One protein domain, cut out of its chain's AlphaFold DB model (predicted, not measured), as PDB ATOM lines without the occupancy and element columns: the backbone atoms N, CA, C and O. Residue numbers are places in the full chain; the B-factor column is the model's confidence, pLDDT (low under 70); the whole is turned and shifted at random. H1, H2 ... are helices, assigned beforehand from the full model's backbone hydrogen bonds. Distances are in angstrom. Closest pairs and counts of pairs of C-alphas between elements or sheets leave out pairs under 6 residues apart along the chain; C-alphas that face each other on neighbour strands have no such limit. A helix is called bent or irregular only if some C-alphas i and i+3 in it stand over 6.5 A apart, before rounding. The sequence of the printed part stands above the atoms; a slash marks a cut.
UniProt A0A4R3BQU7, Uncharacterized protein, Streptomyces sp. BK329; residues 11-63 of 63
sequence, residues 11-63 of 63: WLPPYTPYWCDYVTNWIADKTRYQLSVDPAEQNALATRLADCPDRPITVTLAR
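What this domain is: This is residues 11 to 63 of the 63 residues of an uncharacterized protein of Streptomyces sp. BK329 (UniProt A0A4R3BQU7). A long helix, H1, and a shorter one, H2, make a V; the link of residues 33 to 38 spans its open end. After H2 the chain's tail, residues 50 to 63, folds back and runs beside H1 towards and past its end. The printed part has 53 residues, with two named helices, H1 then H2, and no named strand: all helix. It is compact, with a radius of gyration of the C-alphas of 11.3 A, and spans 33 by 23 by 19 A.

Where its parts are: Find C-alpha 16 at (-35.904, 52.845, 11.098); from there H1, residues 16 to 32, runs 24.8 A. It is irregular, only just: C-alphas 17 and 20 are 6.8 A apart. H2, residues 39 to 49, runs 15.1 A to C-alpha 49 at (-38.306, 40.695, 8.373).

How they stand to each other: Look at Val 23 and Leu 45, whose C-alphas, 6.3 A apart, are the closest of H1 and H2. The helices touch, H1 with residues 19 to 23 alone, and run opposite ways at a steep tilt of 48 degrees. In H2 every O i to N i+4 pair is within hydrogen-bond range; in H1, 11 of 13.

The domain as a whole: The C-alphas of Pro 14 and Arg 63, 33.4 A apart, are the farthest. The printed part has no cut, the link from H1 to H2 is short, and no printed residue is under 70 in pLDDT.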
ATOM      1  N   TRP A  11     -29.770  50.127  -0.062       83.50
ATOM      2  CA  TRP A  11     -30.381  51.300   0.541       83.50
ATOM      3  C   TRP A  11     -31.609  50.963   1.383       83.50
ATOM      4  O   TRP A  11     -32.550  50.313   0.935       83.50
ATOM      5  N   LEU A  12     -31.640  51.530   2.590       80.12
ATOM      6  CA  LEU A  12     -32.809  51.556   3.460       80.12
ATOM      7  C   LEU A  12     -33.142  53.004   3.854       80.12
ATOM      8  O   LEU A  12     -32.248  53.858   3.888       80.12
ATOM      9  N   PRO A  13     -34.416  53.304   4.167       82.75
ATOM     10  CA  PRO A  13     -34.806  54.622   4.652       82.75
ATOM     11  C   PRO A  13     -34.028  55.004   5.921       82.75
ATOM     12  O   PRO A  13     -33.809  54.150   6.769       82.75
ATOM     13  N   PRO A  14     -33.656  56.278   6.134       84.75
ATOM     14  CA  PRO A  14     -33.004  56.689   7.383       84.75
ATOM     15  C   PRO A  14     -33.924  56.545   8.609       84.75
ATOM     16  O   PRO A  14     -33.449  56.466   9.739       84.75
ATOM     17  N   TYR A  15     -35.243  56.502   8.398       86.44
ATOM     18  CA  TYR A  15     -36.231  56.302   9.452       86.44
ATOM     19  C   TYR A  15     -36.471  54.804   9.681       86.44
ATOM     20  O   TYR A  15     -37.169  54.148   8.906       86.44
ATOM     21  N   THR A  16     -35.884  54.276  10.757       83.94
ATOM     22  CA  THR A  16     -35.904  52.845  11.098       83.94
ATOM     23  C   THR A  16     -37.300  52.242  11.276       83.94
ATOM     24  O   THR A  16     -37.498  51.124  10.801       83.94
ATOM     25  N   PRO A  17     -38.314  52.933  11.840       85.12
ATOM     26  CA  PRO A  17     -39.649  52.347  11.982       85.12
ATOM     27  C   PRO A  17     -40.333  52.062  10.638       85.12
ATOM     28  O   PRO A  17     -41.232  51.232  10.577       85.12
ATOM     29  N   TYR A  18     -39.889  52.704   9.553       88.50
ATOM     30  CA  TYR A  18     -40.422  52.481   8.207       88.50
ATOM     31  C   TYR A  18     -39.720  51.346   7.452       88.50
ATOM     32  O   TYR A  18     -40.085  51.034   6.321       88.50
ATOM     33  N   TRP A  19     -38.710  50.702   8.044       89.50
ATOM     34  CA  TRP A  19     -38.016  49.589   7.394       89.50
ATOM     35  C   TRP A  19     -38.948  48.424   7.104       89.50
ATOM     36  O   TRP A  19     -38.925  47.913   5.990       89.50
ATOM     37  N   CYS A  20     -39.798  48.057   8.065       90.94
ATOM     38  CA  CYS A  20     -40.737  46.953   7.903       90.94
ATOM     39  C   CYS A  20     -41.726  47.210   6.769       90.94
ATOM     40  O   CYS A  20     -41.909  46.355   5.911       90.94
ATOM     41  N   ASP A  21     -42.309  48.407   6.713       90.31
ATOM     42  CA  ASP A  21     -43.221  48.762   5.626       90.31
ATOM     43  C   ASP A  21     -42.486  48.803   4.280       90.31
ATOM     44  O   ASP A  21     -43.012  48.335   3.271       90.31
ATOM     45  N   TYR A  22     -41.242  49.290   4.255       89.75
ATOM     46  CA  TYR A  22     -40.427  49.328   3.044       89.75
ATOM     47  C   TYR A  22     -40.123  47.929   2.489       89.75
ATOM     48  O   TYR A  22     -40.386  47.682   1.312       89.75
ATOM     49  N   VAL A  23     -39.619  47.001   3.312       91.06
ATOM     50  CA  VAL A  23     -39.295  45.634   2.859       91.06
ATOM     51  C   VAL A  23     -40.549  44.836   2.501       91.06
ATOM     52  O   VAL A  23     -40.543  44.086   1.525       91.06
ATOM     53  N   THR A  24     -41.651  45.039   3.227       90.94
ATOM     54  CA  THR A  24     -42.950  44.442   2.905       90.94
ATOM     55  C   THR A  24     -43.467  44.928   1.551       90.94
ATOM     56  O   THR A  24     -43.856  44.107   0.720       90.94
ATOM     57  N   ASN A  25     -43.434  46.239   1.298       90.12
ATOM     58  CA  ASN A  25     -43.851  46.808   0.016       90.12
ATOM     59  C   ASN A  25     -42.956  46.334  -1.127       90.12
ATOM     60  O   ASN A  25     -43.454  45.987  -2.189       90.12
ATOM     61  N   TRP A  26     -41.650  46.231  -0.887       91.25
ATOM     62  CA  TRP A  26     -40.710  45.709  -1.868       91.25
ATOM     63  C   TRP A  26     -41.052  44.277  -2.311       91.25
ATOM     64  O   TRP A  26     -41.118  43.984  -3.506       91.25
ATOM     65  N   ILE A  27     -41.338  43.387  -1.354       91.06
ATOM     66  CA  ILE A  27     -41.787  42.016  -1.641       91.06
ATOM     67  C   ILE A  27     -43.129  42.028  -2.371       91.06
ATOM     68  O   ILE A  27     -43.310  41.273  -3.329       91.06
ATOM     69  N   ALA A  28     -44.065  42.876  -1.940       91.75
ATOM     70  CA  ALA A  28     -45.371  43.002  -2.572       91.75
ATOM     71  C   ALA A  28     -45.253  43.445  -4.039       91.75
ATOM     72  O   ALA A  28     -45.888  42.839  -4.900       91.75
ATOM     73  N   ASP A  29     -44.397  44.422  -4.339       91.38
ATOM     74  CA  ASP A  29     -44.140  44.906  -5.697       91.38
ATOM     75  C   ASP A  29     -43.494  43.820  -6.559       91.38
ATOM     76  O   ASP A  29     -44.004  43.495  -7.636       91.38
ATOM     77  N   LYS A  30     -42.422  43.183  -6.076       90.75
ATOM     78  CA  LYS A  30     -41.783  42.087  -6.815       90.75
ATOM     79  C   LYS A  30     -42.739  40.930  -7.069       90.75
ATOM     80  O   LYS A  30     -42.773  40.409  -8.179       90.75
ATOM     81  N   THR A  31     -43.572  40.583  -6.094       92.19
ATOM     82  CA  THR A  31     -44.600  39.545  -6.252       92.19
ATOM     83  C   THR A  31     -45.659  39.969  -7.267       92.19
ATOM     84  O   THR A  31     -45.971  39.207  -8.180       92.19
ATOM     85  N   ARG A  32     -46.177  41.202  -7.162       92.94
ATOM     86  CA  ARG A  32     -47.196  41.765  -8.061       92.94
ATOM     87  C   ARG A  32     -46.758  41.717  -9.519       92.94
ATOM     88  O   ARG A  32     -47.569  41.389 -10.383       92.94
ATOM     89  N   TYR A  33     -45.500  42.054  -9.781       91.81
ATOM     90  CA  TYR A  33     -44.926  42.094 -11.124       91.81
ATOM     91  C   TYR A  33     -44.175  40.813 -11.514       91.81
ATOM     92  O   TYR A  33     -43.619  40.757 -12.607       91.81
ATOM     93  N   GLN A  34     -44.167  39.791 -10.651       89.88
ATOM     94  CA  GLN A  34     -43.435  38.533 -10.843       89.88
ATOM     95  C   GLN A  34     -41.943  38.743 -11.172       89.88
ATOM     96  O   GLN A  34     -41.369  38.060 -12.020       89.88
ATOM     97  N   LEU A  35     -41.319  39.713 -10.507       90.31
ATOM     98  CA  LEU A  35     -39.901  40.022 -10.658       90.31
ATOM     99  C   LEU A  35     -39.047  39.034  -9.863       90.31
ATOM    100  O   LEU A  35     -39.433  38.569  -8.790       90.31
ATOM    101  N   SER A  36     -37.852  38.746 -10.373       87.94
ATOM    102  CA  SER A  36     -36.879  37.908  -9.679       87.94
ATOM    103  C   SER A  36     -36.300  38.613  -8.451       87.94
ATOM    104  O   SER A  36     -36.034  39.820  -8.466       87.94
ATOM    105  N   VAL A  37     -36.073  37.828  -7.402       88.19
ATOM    106  CA  VAL A  37     -35.313  38.204  -6.207       88.19
ATOM    107  C   VAL A  37     -34.010  37.424  -6.249       88.19
ATOM    108  O   VAL A  37     -34.043  36.203  -6.419       88.19
ATOM    109  N   ASP A  38     -32.875  38.105  -6.142       89.88
ATOM    110  CA  ASP A  38     -31.589  37.413  -6.078       89.88
ATOM    111  C   ASP A  38     -31.298  36.894  -4.652       89.88
ATOM    112  O   ASP A  38     -31.955  37.294  -3.684       89.88
ATOM    113  N   PRO A  39     -30.334  35.974  -4.477       89.88
ATOM    114  CA  PRO A  39     -30.052  35.401  -3.162       89.88
ATOM    115  C   PRO A  39     -29.589  36.418  -2.105       89.88
ATOM    116  O   PRO A  39     -29.870  36.231  -0.920       89.88
ATOM    117  N   ALA A  40     -28.873  37.479  -2.490       88.31
ATOM    118  CA  ALA A  40     -28.397  38.488  -1.543       88.31
ATOM    119  C   ALA A  40     -29.564  39.344  -1.040       88.31
ATOM    120  O   ALA A  40     -29.703  39.586   0.161       88.31
ATOM    121  N   GLU A  41     -30.450  39.714  -1.954       88.38
ATOM    122  CA  GLU A  41     -31.677  40.432  -1.668       88.38
ATOM    123  C   GLU A  41     -32.636  39.619  -0.800       88.38
ATOM    124  O   GLU A  41     -33.155  40.132   0.192       88.38
ATOM    125  N   GLN A  42     -32.815  38.329  -1.100       89.75
ATOM    126  CA  GLN A  42     -33.614  37.435  -0.264       89.75
ATOM    127  C   GLN A  42     -33.077  37.381   1.172       89.75
ATOM    128  O   GLN A  42     -33.856  37.475   2.120       89.75
ATOM    129  N   ASN A  43     -31.756  37.279   1.347       91.25
ATOM    130  CA  ASN A  43     -31.131  37.259   2.670       91.25
ATOM    131  C   ASN A  43     -31.310  38.584   3.422       91.25
ATOM    132  O   ASN A  43     -31.601  38.574   4.621       91.25
ATOM    133  N   ALA A  44     -31.168  39.724   2.740       90.25
ATOM    134  CA  ALA A  44     -31.392  41.032   3.349       90.25
ATOM    135  C   ALA A  44     -32.855  41.212   3.773       90.25
ATOM    136  O   ALA A  44     -33.118  41.630   4.901       90.25
ATOM    137  N   LEU A  45     -33.802  40.835   2.911       90.69
ATOM    138  CA  LEU A  45     -35.230  40.858   3.221       90.69
ATOM    139  C   LEU A  45     -35.552  39.957   4.418       90.69
ATOM    140  O   LEU A  45     -36.185  40.421   5.361       90.69
ATOM    141  N   ALA A  46     -35.067  38.712   4.429       91.12
ATOM    142  CA  ALA A  46     -35.300  37.769   5.525       91.12
ATOM    143  C   ALA A  46     -34.726  38.272   6.858       91.12
ATOM    144  O   ALA A  46     -35.408  38.229   7.880       91.12
ATOM    145  N   THR A  47     -33.504  38.812   6.839       91.06
ATOM    146  CA  THR A  47     -32.857  39.375   8.033       91.06
ATOM    147  C   THR A  47     -33.668  40.535   8.603       91.06
ATOM    148  O   THR A  47     -33.850  40.621   9.809       91.06
ATOM    149  N   ARG A  48     -34.182  41.426   7.747       89.69
ATOM    150  CA  ARG A  48     -34.986  42.570   8.197       89.69
ATOM    151  C   ARG A  48     -36.374  42.165   8.660       89.69
ATOM    152  O   ARG A  48     -36.861  42.719   9.637       89.69
ATOM    153  N   LEU A  49     -36.998  41.205   7.984       89.75
ATOM    154  CA  LEU A  49     -38.306  40.695   8.373       89.75
ATOM    155  C   LEU A  49     -38.276  39.986   9.730       89.75
ATOM    156  O   LEU A  49     -39.286  40.019  10.420       89.75
ATOM    157  N   ALA A  50     -37.138  39.418  10.142       90.69
ATOM    158  CA  ALA A  50     -36.987  38.818  11.469       90.69
ATOM    159  C   ALA A  50     -37.199  39.822  12.622       90.69
ATOM    160  O   ALA A  50     -37.625  39.423  13.704       90.69
ATOM    161  N   ASP A  51     -36.949  41.114  12.382       88.75
ATOM    162  CA  ASP A  51     -37.169  42.199  13.348       88.75
ATOM    163  C   ASP A  51     -38.554  42.864  13.195       88.75
ATOM    164  O   ASP A  51     -38.889  43.805  13.922       88.75
ATOM    165  N   CYS A  52     -39.363  42.414  12.233       89.19
ATOM    166  CA  CYS A  52     -40.650  43.008  11.902       89.19
ATOM    167  C   CYS A  52     -41.820  42.198  12.469       89.19
ATOM    168  O   CYS A  52     -41.740  40.980  12.595       89.19
ATOM    169  N   PRO A  53     -42.952  42.852  12.783       88.31
ATOM    170  CA  PRO A  53     -44.155  42.131  13.164       88.31
ATOM    171  C   PRO A  53     -44.684  41.317  11.980       88.31
ATOM    172  O   PRO A  53     -44.803  41.843  10.866       88.31
ATOM    173  N   ASP A  54     -45.071  40.069  12.249       84.94
ATOM    174  CA  ASP A  54     -45.753  39.214  11.280       84.94
ATOM    175  C   ASP A  54     -47.070  39.864  10.856       84.94
ATOM    176  O   ASP A  54     -48.022  39.990  11.633       84.94
ATOM    177  N   ARG A  55     -47.117  40.320   9.603       84.25
ATOM    178  CA  ARG A  55     -48.285  40.975   9.014       84.25
ATOM    179  C   ARG A  55     -48.644  40.302   7.693       84.25
ATOM    180  O   ARG A  55     -47.761  40.096   6.860       84.25
ATOM    181  N   PRO A  56     -49.927  39.973   7.469       84.94
ATOM    182  CA  PRO A  56     -50.358  39.426   6.195       84.94
ATOM    183  C   PRO A  56     -50.209  40.485   5.100       84.94
ATOM    184  O   PRO A  56     -50.665  41.620   5.250       84.94
ATOM    185  N   ILE A  57     -49.602  40.096   3.981       86.88
ATOM    186  CA  ILE A  57     -49.489  40.936   2.788       86.88
ATOM    187  C   ILE A  57     -50.535  40.480   1.775       86.88
ATOM    188  O   ILE A  57     -50.631  39.298   1.453       86.88
ATOM    189  N   THR A  58     -51.352  41.409   1.285       88.94
ATOM    190  CA  THR A  58     -52.311  41.125   0.211       88.94
ATOM    191  C   THR A  58     -51.773  41.719  -1.076       88.94
ATOM    192  O   THR A  58     -51.629  42.935  -1.187       88.94
ATOM    193  N   VAL A  59     -51.471  40.863  -2.047       90.12
ATOM    194  CA  VAL A  59     -50.913  41.267  -3.337       90.12
ATOM    195  C   VAL A  59     -51.877  40.849  -4.437       90.12
ATOM    196  O   VAL A  59     -52.232  39.682  -4.556       90.12
ATOM    197  N   THR A  60     -52.302  41.807  -5.255       92.19
ATOM    198  CA  THR A  60     -52.974  41.518  -6.529       92.19
ATOM    199  C   THR A  60     -51.914  41.503  -7.621       92.19
ATOM    200  O   THR A  60     -51.164  42.475  -7.729       92.19
ATOM    201  N   LEU A  61     -51.835  40.431  -8.410       91.56
ATOM    202  CA  LEU A  61     -50.903  40.346  -9.536       91.56
ATOM    203  C   LEU A  61     -51.251  41.390 -10.605       91.56
ATOM    204  O   LEU A  61     -52.413  41.752 -10.788       91.56
ATOM    205  N   ALA A  62     -50.232  41.923 -11.278       88.12
ATOM    206  CA  ALA A  62     -50.404  42.957 -12.295       88.12
ATOM    207  C   ALA A  62     -50.952  42.418 -13.635       88.12
ATOM    208  O   ALA A  62     -51.189  43.219 -14.541       88.12
ATOM    209  N   ARG A  63     -51.141  41.098 -13.771       71.12
ATOM    210  CA  ARG A  63     -51.700  40.418 -14.946       71.12
ATOM    211  C   ARG A  63     -52.555  39.228 -14.541       71.12
ATOM    212  O   ARG A  63     -52.172  38.555 -13.559       71.12
TER     213      ARG A  63